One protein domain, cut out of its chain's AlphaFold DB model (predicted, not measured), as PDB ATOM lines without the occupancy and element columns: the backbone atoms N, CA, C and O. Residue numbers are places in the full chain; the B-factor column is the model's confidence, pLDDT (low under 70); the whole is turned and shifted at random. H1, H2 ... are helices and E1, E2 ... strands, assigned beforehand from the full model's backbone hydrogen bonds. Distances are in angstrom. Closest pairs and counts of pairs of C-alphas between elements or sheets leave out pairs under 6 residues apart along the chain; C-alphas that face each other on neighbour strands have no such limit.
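Overview. This is residues 2 to 104 of the 118 residues of an uncharacterized protein of uncultured bacterium (UniProt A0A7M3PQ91). A long, strongly twisted sheet has three helices gathered loosely to one side of it, where H2 and H3 pack together and the short H1 makes a corner with H2. Most of the sheet is the meander E2 E3 E4 E5, each strand the antiparallel neighbour of the one before, with the short E1 at one edge; residues 76 to 81 of the link from E3 to E4 stick out at one end of the long axis. The 103 printed residues include three named helices and five named strands, in the order H1 H2 E1 H3 E2 E3 E4 E5. The sheet's order is E1 E5 E4 E3 E2, mixed, and the class is mixed, helices and strands. The whole is only just loose, close to compact, with a radius of gyration of the C-alphas of 15.5 A, and it is elongated, spanning 49 by 32 by 21 A.

Along the chain. H1, residues 2 to 5, begins at C-alpha 2 at (127.340, 116.713, 127.847). H2 is residues 9 to 14 and E1 is residues 16 to 18. H3, residues 33 to 45, is 18.4 A long and begins at C-alpha 33 at (123.014, 98.278, 140.251). E2, residues 50 to 60, is 29.0 A long; E3, residues 63 to 71, is 26.0 A; E4, residues 85 to 95, is 31.4 A. E5, residues 98 to 103, is 16.0 A long and ends at C-alpha 103 at (124.489, 99.784, 126.014).

Arrangement. E2 and E3 form a hairpin, with N 52 and O 69 at 2.8 A. E3 and E4 form a hairpin, with N 88 and O 68 at 2.8 A. E4 and E5 form a hairpin, with N 93 and O 100 at 2.8 A. The pairing of E4 is staggered: residues 85 to 90 pair with E3 and residues 91 to 95 with E5. E1, an edge strand, is parallel to E5, with N 17 and O 101 at 2.9 A. Residues 17 to 18 of E1 also pair, antiparallel, with residues 29 to 30. H3 only grazes the sheet, with its residues 35 to 39. H2 and H3 touch, the closest C-alphas being those of Tyr 9 and Leu 40, 6.2 A apart; they run opposite ways at a tilt of 38 degrees, only just steep. H1 and H2 touch only at the corner, at the C-alphas of Ala 3 and Ala 12, 5.4 A apart. H2 is not on the sheet. Every O i to N i+4 pair of H2 and H3 is within hydrogen-bond range; H1 is too short for such a pair.

Size, cuts and confidence. The two C-alphas farthest apart are those of Glu 79 and Leu 96, at 49.8 A. Residues 76 to 81 stand free. The printed part has no cut. The links E1 to H3, 14 residues, and E3 to E4, 13 residues, are long. Mean pLDDT of the printed part is 89.0; residue 24 and residues 103 to 104 are under 70.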
ATOM      1  N   THR A   2     127.281 115.534 126.948       92.88
ATOM      2  CA  THR A   2     127.340 116.713 127.847       92.88
ATOM      3  C   THR A   2     127.465 116.354 129.329       92.88
ATOM      4  O   THR A   2     128.399 116.806 129.975       92.88
ATOM      5  N   ALA A   3     126.609 115.463 129.845       93.81
ATOM      6  CA  ALA A   3     126.675 115.039 131.247       93.81
ATOM      7  C   ALA A   3     128.033 114.420 131.631       93.81
ATOM      8  O   ALA A   3     128.547 114.689 132.708       93.81
ATOM      9  N   VAL A   4     128.662 113.650 130.735       91.94
ATOM     10  CA  VAL A   4     129.993 113.062 130.975       91.94
ATOM     11  C   VAL A   4     131.078 114.144 130.982       91.94
ATOM     12  O   VAL A   4     131.914 114.150 131.877       91.94
ATOM     13  N   LYS A   5     131.032 115.094 130.034       93.38
ATOM     14  CA  LYS A   5     131.943 116.257 129.977       93.38
ATOM     15  C   LYS A   5     131.851 117.117 131.245       93.38
ATOM     16  O   LYS A   5     132.863 117.569 131.763       93.38
ATOM     17  N   GLU A   6     130.645 117.293 131.773       94.88
ATOM     18  CA  GLU A   6     130.367 118.019 133.020       94.88
ATOM     19  C   GLU A   6     130.580 117.168 134.284       94.88
ATOM     20  O   GLU A   6     130.236 117.596 135.382       94.88
ATOM     21  N   GLN A   7     131.126 115.954 134.150       93.31
ATOM     22  CA  GLN A   7     131.374 115.011 135.248       93.31
ATOM     23  C   GLN A   7     130.113 114.585 136.028       93.31
ATOM     24  O   GLN A   7     130.198 113.988 137.103       93.31
ATOM     25  N   ARG A   8     128.924 114.805 135.457       95.19
ATOM     26  CA  ARG A   8     127.628 114.305 135.938       95.19
ATOM     27  C   ARG A   8     127.431 112.851 135.513       95.19
ATOM     28  O   ARG A   8     126.538 112.505 134.741       95.19
ATOM     29  N   TYR A   9     128.320 111.981 135.991       93.50
ATOM     30  CA  TYR A   9     128.372 110.579 135.569       93.50
ATOM     31  C   TYR A   9     127.134 109.773 135.979       93.50
ATOM     32  O   TYR A   9     126.750 108.868 135.246       93.50
ATOM     33  N   ALA A  10     126.514 110.100 137.119       92.44
ATOM     34  CA  ALA A  10     125.267 109.470 137.557       92.44
ATOM     35  C   ALA A  10     124.139 109.753 136.561       92.44
ATOM     36  O   ALA A  10     123.556 108.813 136.028       92.44
ATOM     37  N   ASP A  11     123.933 111.024 136.212       93.56
ATOM     38  CA  ASP A  11     122.954 111.432 135.202       93.56
ATOM     39  C   ASP A  11     123.227 110.741 133.864       93.56
ATOM     40  O   ASP A  11     122.321 110.196 133.244       93.56
ATOM     41  N   ALA A  12     124.492 110.705 133.433       92.00
ATOM     42  CA  ALA A  12     124.878 110.032 132.197       92.00
ATOM     43  C   ALA A  12     124.585 108.522 132.223       92.00
ATOM     44  O   ALA A  12     124.141 107.979 131.214       92.00
ATOM     45  N   ALA A  13     124.829 107.847 133.350       91.00
ATOM     46  CA  ALA A  13     124.550 106.423 133.511       91.00
ATOM     47  C   ALA A  13     123.041 106.136 133.529       91.00
ATOM     48  O   ALA A  13     122.604 105.177 132.902       91.00
ATOM     49  N   MET A  14     122.244 106.999 134.163       91.31
ATOM     50  CA  MET A  14     120.780 106.877 134.212       91.31
ATOM     51  C   MET A  14     120.096 107.081 132.853       91.31
ATOM     52  O   MET A  14     118.951 106.677 132.677       91.31
ATOM     53  N   MET A  15     120.773 107.695 131.876       91.00
ATOM     54  CA  MET A  15     120.258 107.817 130.505       91.00
ATOM     55  C   MET A  15     120.365 106.511 129.699       91.00
ATOM     56  O   MET A  15     119.792 106.415 128.609       91.00
ATOM     57  N   LEU A  16     121.131 105.532 130.186       90.62
ATOM     58  CA  LEU A  16     121.417 104.295 129.471       90.62
ATOM     59  C   LEU A  16     120.401 103.205 129.800       90.62
ATOM     60  O   LEU A  16     119.900 103.110 130.916       90.62
ATOM     61  N   HIS A  17     120.134 102.380 128.795       90.75
ATOM     62  CA  HIS A  17     119.261 101.219 128.884       90.75
ATOM     63  C   HIS A  17     120.029  99.962 128.467       90.75
ATOM     64  O   HIS A  17     121.022 100.042 127.736       90.75
ATOM     65  N   GLU A  18     119.561  98.799 128.893       86.81
ATOM     66  CA  GLU A  18     119.970  97.505 128.359       86.81
ATOM     67  C   GLU A  18     118.913  97.000 127.368       86.81
ATOM     68  O   GLU A  18     117.714  97.169 127.566       86.81
ATOM     69  N   MET A  19     119.366  96.385 126.278       82.56
ATOM     70  CA  MET A  19     118.522  95.558 125.407       82.56
ATOM     71  C   MET A  19     118.746  94.112 125.792       82.56
ATOM     72  O   MET A  19     119.901  93.781 125.997       82.56
ATOM     73  N   LYS A  20     117.739  93.237 125.814       77.75
ATOM     74  CA  LYS A  20     117.989  91.801 126.029       77.75
ATOM     75  C   LYS A  20     118.753  91.185 124.848       77.75
ATOM     76  O   LYS A  20     118.604  91.626 123.711       77.75
ATOM     77  N   ALA A  21     119.609  90.195 125.111       70.31
ATOM     78  CA  ALA A  21     120.430  89.569 124.062       70.31
ATOM     79  C   ALA A  21     119.661  88.546 123.238       70.31
ATOM     80  O   ALA A  21     120.006  88.309 122.084       70.31
ATOM     81  N   ASP A  22     118.693  87.893 123.865       76.12
ATOM     82  CA  ASP A  22     117.875  86.844 123.273       76.12
ATOM     83  C   ASP A  22     116.740  87.409 122.414       76.12
ATOM     84  O   ASP A  22     116.313  86.742 121.474       76.12
ATOM     85  N   ASP A  23     116.310  88.647 122.676       76.06
ATOM     86  CA  ASP A  23     115.292  89.336 121.888       76.06
ATOM     87  C   ASP A  23     115.696  90.789 121.545       76.06
ATOM     88  O   ASP A  23     115.589  91.691 122.382       76.06
ATOM     89  N   PRO A  24     116.112  91.058 120.292       67.62
ATOM     90  CA  PRO A  24     116.479  92.399 119.841       67.62
ATOM     91  C   PRO A  24     115.284  93.356 119.707       67.62
ATOM     92  O   PRO A  24     115.505  94.549 119.502       67.62
ATOM     93  N   PHE A  25     114.046  92.862 119.818       76.62
ATOM     94  CA  PHE A  25     112.817  93.657 119.808       76.62
ATOM     95  C   PHE A  25     112.232  93.862 121.211       76.62
ATOM     96  O   PHE A  25     111.218  94.555 121.356       76.62
ATOM     97  N   ALA A  26     112.876  93.302 122.242       83.31
ATOM     98  CA  ALA A  26     112.475  93.496 123.623       83.31
ATOM     99  C   ALA A  26     112.494  94.980 124.005       83.31
ATOM    100  O   ALA A  26     113.250  95.797 123.467       83.31
ATOM    101  N   GLN A  27     111.653  95.322 124.979       87.94
ATOM    102  CA  GLN A  27     111.661  96.647 125.576       87.94
ATOM    103  C   GLN A  27     113.045  96.935 126.188       87.94
ATOM    104  O   GLN A  27     113.538  96.109 126.956       87.94
ATOM    105  N   PRO A  28     113.655  98.102 125.906       89.94
ATOM    106  CA  PRO A  28     114.851  98.535 126.614       89.94
ATOM    107  C   PRO A  28     114.570  98.698 128.113       89.94
ATOM    108  O   PRO A  28     113.658  99.436 128.498       89.94
ATOM    109  N   GLU A  29     115.362  98.043 128.955       90.56
ATOM    110  CA  GLU A  29     115.225  98.061 130.414       90.56
ATOM    111  C   GLU A  29     116.248  99.016 131.047       90.56
ATOM    112  O   GLU A  29     117.273  99.352 130.449       90.56
ATOM    113  N   LEU A  30     115.957  99.504 132.253       90.69
ATOM    114  CA  LEU A  30     116.931 100.280 133.021       90.69
ATOM    115  C   LEU A  30     118.077  99.375 133.471       90.69
ATOM    116  O   LEU A  30     117.869  98.198 133.748       90.69
ATOM    117  N   LEU A  31     119.266  99.958 133.594       90.81
ATOM    118  CA  LEU A  31     120.421  99.241 134.120       90.81
ATOM    119  C   LEU A  31     120.213  98.849 135.588       90.81
ATOM    120  O   LEU A  31     119.736  99.659 136.391       90.81
ATOM    121  N   ASP A  32     120.644  97.644 135.953       91.00
ATOM    122  CA  ASP A  32     120.715  97.225 137.351       91.00
ATOM    123  C   ASP A  32     121.887  97.896 138.100       91.00
ATOM    124  O   ASP A  32     122.713  98.623 137.536       91.00
ATOM    125  N   ASN A  33     121.984  97.660 139.411       91.88
ATOM    126  CA  ASN A  33     123.014  98.278 140.251       91.88
ATOM    127  C   ASN A  33     124.449  97.864 139.877       91.88
ATOM    128  O   ASN A  33     125.376  98.672 140.012       91.88
ATOM    129  N   GLU A  34     124.662  96.626 139.430       90.81
ATOM    130  CA  GLU A  34     125.986  96.140 139.036       90.81
ATOM    131  C   GLU A  34     126.415  96.772 137.710       90.81
ATOM    132  O   GLU A  34     127.534  97.284 137.580       90.81
ATOM    133  N   GLN A  35     125.494  96.828 136.752       88.69
ATOM    134  CA  GLN A  35     125.665  97.489 135.467       88.69
ATOM    135  C   GLN A  35     125.914  98.986 135.639       88.69
ATOM    136  O   GLN A  35     126.879  99.508 135.074       88.69
ATOM    137  N   LEU A  36     125.124  99.673 136.471       91.69
ATOM    138  CA  LEU A  36     125.320 101.086 136.801       91.69
ATOM    139  C   LEU A  36     126.712 101.332 137.380       91.69
ATOM    140  O   LEU A  36     127.417 102.234 136.925       91.69
ATOM    141  N   LYS A  37     127.156 100.507 138.337       91.62
ATOM    142  CA  LYS A  37     128.505 100.610 138.914       91.62
ATOM    143  C   LYS A  37     129.587 100.430 137.847       91.62
ATOM    144  O   LYS A  37     130.544 101.206 137.800       91.62
ATOM    145  N   SER A  38     129.413  99.449 136.964       89.56
ATOM    146  CA  SER A  38     130.328  99.143 135.861       89.56
ATOM    147  C   SER A  38     130.413 100.293 134.843       89.56
ATOM    148  O   SER A  38     131.501 100.702 134.431       89.56
ATOM    149  N   VAL A  39     129.268 100.874 134.474       88.81
ATOM    150  CA  VAL A  39     129.169 102.046 133.594       88.81
ATOM    151  C   VAL A  39     129.803 103.272 134.242       88.81
ATOM    152  O   VAL A  39     130.608 103.942 133.600       88.81
ATOM    153  N   LEU A  40     129.505 103.549 135.512       91.75
ATOM    154  CA  LEU A  40     130.083 104.675 136.248       91.75
ATOM    155  C   LEU A  40     131.609 104.598 136.298       91.75
ATOM    156  O   LEU A  40     132.279 105.607 136.084       91.75
ATOM    157  N   GLN A  41     132.163 103.410 136.553       90.75
ATOM    158  CA  GLN A  41     133.608 103.200 136.538       90.75
ATOM    159  C   GLN A  41     134.201 103.490 135.152       90.75
ATOM    160  O   GLN A  41     135.209 104.189 135.060       90.75
ATOM    161  N   ARG A  42     133.561 103.013 134.074       88.00
ATOM    162  CA  ARG A  42     134.000 103.282 132.694       88.00
ATOM    163  C   ARG A  42     133.923 104.763 132.338       88.00
ATOM    164  O   ARG A  42     134.891 105.299 131.815       88.00
ATOM    165  N   LEU A  43     132.820 105.441 132.650       88.69
ATOM    166  CA  LEU A  43     132.660 106.869 132.359       88.69
ATOM    167  C   LEU A  43     133.705 107.725 133.086       88.69
ATOM    168  O   LEU A  43     134.246 108.652 132.494       88.69
ATOM    169  N   LYS A  44     134.037 107.383 134.337       90.56
ATOM    170  CA  LYS A  44     135.084 108.067 135.113       90.56
ATOM    171  C   LYS A  44     136.497 107.827 134.580       90.56
ATOM    172  O   LYS A  44     137.376 108.644 134.833       90.56
ATOM    173  N   ALA A  45     136.730 106.721 133.873       88.50
ATOM    174  CA  ALA A  45     138.042 106.388 133.324       88.50
ATOM    175  C   ALA A  45     138.410 107.219 132.081       88.50
ATOM    176  O   ALA A  45     139.591 107.319 131.751       88.50
ATOM    177  N   PHE A  46     137.429 107.826 131.401       81.25
ATOM    178  CA  PHE A  46     137.649 108.587 130.169       81.25
ATOM    179  C   PHE A  46     137.264 110.060 130.351       81.25
ATOM    180  O   PHE A  46     136.095 110.411 130.167       81.25
ATOM    181  N   PRO A  47     138.220 110.948 130.683       82.31
ATOM    182  CA  PRO A  47     137.948 112.377 130.727       82.31
ATOM    183  C   PRO A  47     137.618 112.880 129.317       82.31
ATOM    184  O   PRO A  47     138.392 112.694 128.378       82.31
ATOM    185  N   ILE A  48     136.454 113.509 129.168       92.06
ATOM    186  CA  ILE A  48     136.022 114.117 127.908       92.06
ATOM    187  C   ILE A  48     136.300 115.609 127.983       92.06
ATOM    188  O   ILE A  48     135.643 116.327 128.735       92.06
ATOM    189  N   TYR A  49     137.246 116.076 127.175       94.38
ATOM    190  CA  TYR A  49     137.495 117.500 126.989       94.38
ATOM    191  C   TYR A  49     136.447 118.118 126.065       94.38
ATOM    192  O   TYR A  49     135.826 119.127 126.399       94.38
ATOM    193  N   ASP A  50     136.213 117.491 124.914       95.62
ATOM    194  CA  ASP A  50     135.194 117.943 123.976       95.62
ATOM    195  C   ASP A  50     134.645 116.803 123.126       95.62
ATOM    196  O   ASP A  50     135.172 115.689 123.143       95.62
ATOM    197  N   TYR A  51     133.566 117.055 122.393       95.56
ATOM    198  CA  TYR A  51     133.009 116.058 121.491       95.56
ATOM    199  C   TYR A  51     132.274 116.687 120.309       95.56
ATOM    200  O   TYR A  51     131.806 117.822 120.359       95.56
ATOM    201  N   THR A  52     132.136 115.922 119.233       96.19
ATOM    202  CA  THR A  52     131.370 116.317 118.051       96.19
ATOM    203  C   THR A  52     130.669 115.095 117.483       96.19
ATOM    204  O   THR A  52     131.309 114.073 117.238       96.19
ATOM    205  N   ILE A  53     129.360 115.194 117.252       95.00
ATOM    206  CA  ILE A  53     128.632 114.176 116.492       95.00
ATOM    207  C   ILE A  53     129.061 114.326 115.035       95.00
ATOM    208  O   ILE A  53     128.862 115.379 114.437       95.00
ATOM    209  N   SER A  54     129.717 113.301 114.501       92.56
ATOM    210  CA  SER A  54     130.303 113.341 113.162       92.56
ATOM    211  C   SER A  54     129.396 112.734 112.104       92.56
ATOM    212  O   SER A  54     129.470 113.145 110.954       92.56
ATOM    213  N   ASP A  55     128.595 111.733 112.475       91.00
ATOM    214  CA  ASP A  55     127.712 111.034 111.544       91.00
ATOM    215  C   ASP A  55     126.520 110.415 112.279       91.00
ATOM    216  O   ASP A  55     126.648 110.002 113.437       91.00
ATOM    217  N   CYS A  56     125.380 110.352 111.597       93.50
ATOM    218  CA  CYS A  56     124.134 109.784 112.097       93.50
ATOM    219  C   CYS A  56     123.467 108.979 110.982       93.50
ATOM    220  O   CYS A  56     122.973 109.544 110.007       93.50
ATOM    221  N   ILE A  57     123.399 107.665 111.160       91.31
ATOM    222  CA  ILE A  57     122.769 106.733 110.233       91.31
ATOM    223  C   ILE A  57     121.540 106.152 110.927       91.31
ATOM    224  O   ILE A  57     121.664 105.431 111.913       91.31
ATOM    225  N   PHE A  58     120.354 106.451 110.398       91.25
ATOM    226  CA  PHE A  58     119.092 105.899 110.886       91.25
ATOM    227  C   PHE A  58     118.469 105.033 109.796       91.25
ATOM    228  O   PHE A  58     118.062 105.564 108.762       91.25
ATOM    229  N   LYS A  59     118.428 103.714 110.001       87.50
ATOM    230  CA  LYS A  59     117.870 102.776 109.016       87.50
ATOM    231  C   LYS A  59     116.518 102.260 109.471       87.50
ATOM    232  O   LYS A  59     115.531 102.413 108.760       87.50
ATOM    233  N   GLU A  60     116.471 101.695 110.674       85.75
ATOM    234  CA  GLU A  60     115.276 101.074 111.242       85.75
ATOM    235  C   GLU A  60     115.193 101.312 112.752       85.75
ATOM    236  O   GLU A  60     116.140 101.773 113.386       85.75
ATOM    237  N   ALA A  61     114.059 100.959 113.364       85.00
ATOM    238  CA  ALA A  61     113.818 101.164 114.793       85.00
ATOM    239  C   ALA A  61     114.960 100.645 115.697       85.00
ATOM    240  O   ALA A  61     115.303 101.302 116.678       85.00
ATOM    241  N   PHE A  62     115.601  99.529 115.337       82.62
ATOM    242  CA  PHE A  62     116.661  98.890 116.129       82.62
ATOM    243  C   PHE A  62     118.037  98.860 115.436       82.62
ATOM    244  O   PHE A  62     118.986  98.324 116.018       82.62
ATOM    245  N   ASP A  63     118.153  99.452 114.239       84.19
ATOM    246  CA  ASP A  63     119.392  99.565 113.453       84.19
ATOM    247  C   ASP A  63     119.691 101.040 113.159       84.19
ATOM    248  O   ASP A  63     119.301 101.608 112.133       84.19
ATOM    249  N   ASN A  64     120.354 101.678 114.121       88.38
ATOM    250  CA  ASN A  64     120.823 103.051 114.012       88.38
ATOM    251  C   ASN A  64     122.246 103.148 114.550       88.38
ATOM    252  O   ASN A  64     122.620 102.437 115.484       88.38
ATOM    253  N   GLU A  65     123.013 104.085 114.012       89.69
ATOM    254  CA  GLU A  65     124.367 104.381 114.452       89.69
ATOM    255  C   GLU A  65     124.563 105.893 114.554       89.69
ATOM    256  O   GLU A  65     124.247 106.649 113.640       89.69
ATOM    257  N   VAL A  66     125.111 106.339 115.677       90.62
ATOM    258  CA  VAL A  66     125.577 107.707 115.875       90.62
ATOM    259  C   VAL A  66     127.060 107.645 116.181       90.62
ATOM    260  O   VAL A  66     127.483 107.084 117.196       90.62
ATOM    261  N   ARG A  67     127.858 108.240 115.301       91.56
ATOM    262  CA  ARG A  67     129.303 108.348 115.456       91.56
ATOM    263  C   ARG A  67     129.646 109.671 116.118       91.56
ATOM    264  O   ARG A  67     129.206 110.738 115.688       91.56
ATOM    265  N   CYS A  68     130.477 109.605 117.143       92.12
ATOM    266  CA  CYS A  68     130.926 110.758 117.899       92.12
ATOM    267  C   CYS A  68     132.451 110.782 117.952       92.12
ATOM    268  O   CYS A  68     133.079 109.834 118.420       92.12
ATOM    269  N   LYS A  69     133.056 111.880 117.508       93.94
ATOM    270  CA  LYS A  69     134.460 112.167 117.783       93.94
ATOM    271  C   LYS A  69     134.560 112.723 119.199       93.94
ATOM    272  O   LYS A  69     133.924 113.725 119.509       93.94
ATOM    273  N   VAL A  70     135.372 112.101 120.040       93.31
ATOM    274  CA  VAL A  70     135.600 112.490 121.434       93.31
ATOM    275  C   VAL A  70     137.032 112.964 121.577       93.31
ATOM    276  O   VAL A  70     137.956 112.223 121.263       93.31
ATOM    277  N   VAL A  71     137.221 114.191 122.044       95.25
ATOM    278  CA  VAL A  71     138.522 114.767 122.383       95.25
ATOM    279  C   VAL A  71     138.768 114.528 123.871       95.25
ATOM    280  O   VAL A  71     137.967 114.939 124.706       95.25
ATOM    281  N   LEU A  72     139.867 113.857 124.200       92.81
ATOM    282  CA  LEU A  72     140.247 113.484 125.563       92.81
ATOM    283  C   LEU A  72     141.026 114.603 126.267       92.81
ATOM    284  O   LEU A  72     140.884 114.804 127.468       92.81
ATOM    285  N   PHE A  73     141.838 115.354 125.520       92.62
ATOM    286  CA  PHE A  73     142.604 116.493 126.028       92.62
ATOM    287  C   PHE A  73     142.914 117.496 124.902       92.62
ATOM    288  O   PHE A  73     142.986 117.098 123.734       92.62
ATOM    289  N   PRO A  74     143.088 118.795 125.203       92.31
ATOM    290  CA  PRO A  74     143.470 119.780 124.199       92.31
ATOM    291  C   PRO A  74     144.931 119.594 123.784       92.31
ATOM    292  O   PRO A  74     145.781 119.247 124.604       92.31
ATOM    293  N   LYS A  75     145.236 119.878 122.517       91.94
ATOM    294  CA  LYS A  75     146.616 120.066 122.060       91.94
ATOM    295  C   LYS A  75     146.955 121.544 122.148       91.94
ATOM    296  O   LYS A  75     146.248 122.368 121.573       91.94
ATOM    297  N   THR A  76     148.009 121.871 122.880       88.50
ATOM    298  CA  THR A  76     148.501 123.248 123.028       88.50
ATOM    299  C   THR A  76     149.690 123.538 122.118       88.50
ATOM    300  O   THR A  76     149.940 124.694 121.798       88.50
ATOM    301  N   ASP A  77     150.396 122.493 121.683       92.12
ATOM    302  CA  ASP A  77     151.520 122.553 120.752       92.12
ATOM    303  C   ASP A  77     151.135 121.866 119.433       92.12
ATOM    304  O   ASP A  77     150.505 120.805 119.434       92.12
ATOM    305  N   LYS A  78     151.501 122.483 118.305       84.50
ATOM    306  CA  LYS A  78     151.267 121.934 116.963       84.50
ATOM    307  C   LYS A  78     152.130 120.701 116.691       84.50
ATOM    308  O   LYS A  78     151.701 119.849 115.918       84.50
ATOM    309  N   GLU A  79     153.280 120.586 117.354       93.06
ATOM    310  CA  GLU A  79     154.181 119.433 117.249       93.06
ATOM    311  C   GLU A  79     153.741 118.253 118.143       93.06
ATOM    312  O   GLU A  79     154.287 117.153 118.045       93.06
ATOM    313  N   ASP A  80     152.726 118.427 119.007       91.00
ATOM    314  CA  ASP A  80     152.211 117.336 119.843       91.00
ATOM    315  C   ASP A  80     151.487 116.287 118.985       91.00
ATOM    316  O   ASP A  80     150.300 116.400 118.645       91.00
ATOM    317  N   MET A  81     152.202 115.215 118.656       90.31
ATOM    318  CA  MET A  81     151.676 114.118 117.849       90.31
ATOM    319  C   MET A  81     150.835 113.104 118.637       90.31
ATOM    320  O   MET A  81     150.288 112.183 118.029       90.31
ATOM    321  N   ARG A  82     150.680 113.239 119.964       92.00
ATOM    322  CA  ARG A  82     149.909 112.263 120.757       92.00
ATOM    323  C   ARG A  82     148.457 112.199 120.265       92.00
ATOM    324  O   ARG A  82     147.859 113.245 119.980       92.00
ATOM    325  N   PRO A  83     147.850 111.005 120.157       91.44
ATOM    326  CA  PRO A  83     146.436 110.896 119.832       91.44
ATOM    327  C   PRO A  83     145.617 111.456 120.998       91.44
ATOM    328  O   PRO A  83     145.646 110.928 122.105       91.44
ATOM    329  N   ASN A  84     144.895 112.547 120.752       93.94
ATOM    330  CA  ASN A  84     144.071 113.217 121.758       93.94
ATOM    331  C   ASN A  84     142.572 113.020 121.524       93.94
ATOM    332  O   ASN A  84     141.762 113.633 122.214       93.94
ATOM    333  N   ALA A  85     142.196 112.219 120.528       93.06
ATOM    334  CA  ALA A  85     140.813 111.971 120.180       93.06
ATOM    335  C   ALA A  85     140.578 110.496 119.850       93.06
ATOM    336  O   ALA A  85     141.473 109.800 119.377       93.06
ATOM    337  N   THR A  86     139.353 110.046 120.081       90.75
ATOM    338  CA  THR A  86     138.862 108.708 119.756       90.75
ATOM    339  C   THR A  86     137.469 108.807 119.139       90.75
ATOM    340  O   THR A  86     136.790 109.825 119.283       90.75
ATOM    341  N   THR A  87     137.040 107.764 118.439       89.94
ATOM    342  CA  THR A  87     135.692 107.677 117.875       89.94
ATOM    343  C   THR A  87     134.860 106.743 118.735       89.94
ATOM    344  O   THR A  87     135.222 105.585 118.931       89.94
ATOM    345  N   TRP A  88     133.741 107.243 119.243       87.69
ATOM    346  CA  TRP A  88     132.738 106.454 119.943       87.69
ATOM    347  C   TRP A  88     131.540 106.229 119.031       87.69
ATOM    348  O   TRP A  88     131.139 107.119 118.281       87.69
ATOM    349  N   TYR A  89     130.969 105.036 119.123       86.38
ATOM    350  CA  TYR A  89     129.781 104.643 118.382       86.38
ATOM    351  C   TYR A  89     128.657 104.385 119.369       86.38
ATOM    352  O   TYR A  89     128.840 103.706 120.379       86.38
ATOM    353  N   PHE A  90     127.492 104.931 119.062       86.38
ATOM    354  CA  PHE A  90     126.271 104.730 119.816       86.38
ATOM    355  C   PHE A  90     125.233 104.096 118.907       86.38
ATOM    356  O   PHE A  90     125.122 104.473 117.745       86.38
ATOM    357  N   LYS A  91     124.443 103.170 119.448       86.12
ATOM    358  CA  LYS A  91     123.351 102.520 118.723       86.12
ATOM    359  C   LYS A  91     122.019 102.857 119.391       86.12
ATOM    360  O   LYS A  91     121.553 102.087 120.233       86.12
ATOM    361  N   PRO A  92     121.449 104.050 119.137       90.19
ATOM    362  CA  PRO A  92     120.169 104.411 119.723       90.19
ATOM    363  C   PRO A  92     119.052 103.541 119.136       90.19
ATOM    364  O   PRO A  92     119.031 103.235 117.947       90.19
ATOM    365  N   VAL A  93     118.101 103.164 119.978       90.19
ATOM    366  CA  VAL A  93     116.916 102.394 119.601       90.19
ATOM    367  C   VAL A  93     115.708 103.314 119.649       90.19
ATOM    368  O   VAL A  93     115.573 104.104 120.583       90.19
ATOM    369  N   ARG A  94     114.822 103.212 118.660       91.62
ATOM    370  CA  ARG A  94     113.521 103.874 118.666       91.62
ATOM    371  C   ARG A  94     112.436 102.874 119.047       91.62
ATOM    372  O   ARG A  94     111.960 102.123 118.203       91.62
ATOM    373  N   TYR A  95     112.028 102.887 120.310       89.81
ATOM    374  CA  TYR A  95     111.015 101.984 120.851       89.81
ATOM    375  C   TYR A  95     109.727 102.752 121.155       89.81
ATOM    376  O   TYR A  95     109.757 103.741 121.884       89.81
ATOM    377  N   LEU A  96     108.601 102.330 120.563       90.50
ATOM    378  CA  LEU A  96     107.278 102.967 120.716       90.50
ATOM    379  C   LEU A  96     107.282 104.498 120.529       90.50
ATOM    380  O   LEU A  96     106.564 105.234 121.196       90.50
ATOM    381  N   GLY A  97     108.104 104.988 119.597       90.19
ATOM    382  CA  GLY A  97     108.224 106.414 119.286       90.19
ATOM    383  C   GLY A  97     109.283 107.165 120.096       90.19
ATOM    384  O   GLY A  97     109.684 108.246 119.660       90.19
ATOM    385  N   GLU A  98     109.807 106.582 121.177       91.62
ATOM    386  CA  GLU A  98     110.850 107.172 122.021       91.62
ATOM    387  C   GLU A  98     112.254 106.687 121.648       91.62
ATOM    388  O   GLU A  98     112.464 105.519 121.325       91.62
ATOM    389  N   TRP A  99     113.241 107.580 121.743       91.88
ATOM    390  CA  TRP A  99     114.650 107.233 121.561       91.88
ATOM    391  C   TRP A  99     115.284 106.805 122.883       91.88
ATOM    392  O   TRP A  99     115.230 107.534 123.873       91.88
ATOM    393  N   LYS A 100     115.930 105.641 122.885       91.38
ATOM    394  CA  LYS A 100     116.636 105.065 124.031       91.38
ATOM    395  C   LYS A 100     118.085 104.798 123.651       91.38
ATOM    396  O   LYS A 100     118.367 104.189 122.619       91.38
ATOM    397  N   LEU A 101     119.021 105.247 124.484       89.81
ATOM    398  CA  LEU A 101     120.433 104.944 124.293       89.81
ATOM    399  C   LEU A 101     120.753 103.620 124.982       89.81
ATOM    400  O   LEU A 101     120.782 103.554 126.209       89.81
ATOM    401  N   CYS A 102     120.979 102.573 124.193       83.88
ATOM    402  CA  CYS A 102     121.196 101.235 124.724       83.88
ATOM    403  C   CYS A 102     122.688 100.896 124.776       83.88
ATOM    404  O   CYS A 102     123.424 101.141 123.817       83.88
ATOM    405  N   PHE A 103     123.139 100.315 125.884       69.19
ATOM    406  CA  PHE A 103     124.489  99.784 126.014       69.19
ATOM    407  C   PHE A 103     124.525  98.378 125.401       69.19
ATOM    408  O   PHE A 103     123.855  97.471 125.885       69.19
ATOM    409  N   ARG A 104     125.290  98.189 124.321       62.03
ATOM    410  CA  ARG A 104     125.556  96.869 123.722       62.03
ATOM    411  C   ARG A 104     127.043  96.553 123.896       62.03
ATOM    412  O   ARG A 104     127.877  97.416 123.624       62.03
TER     413      ARG A 104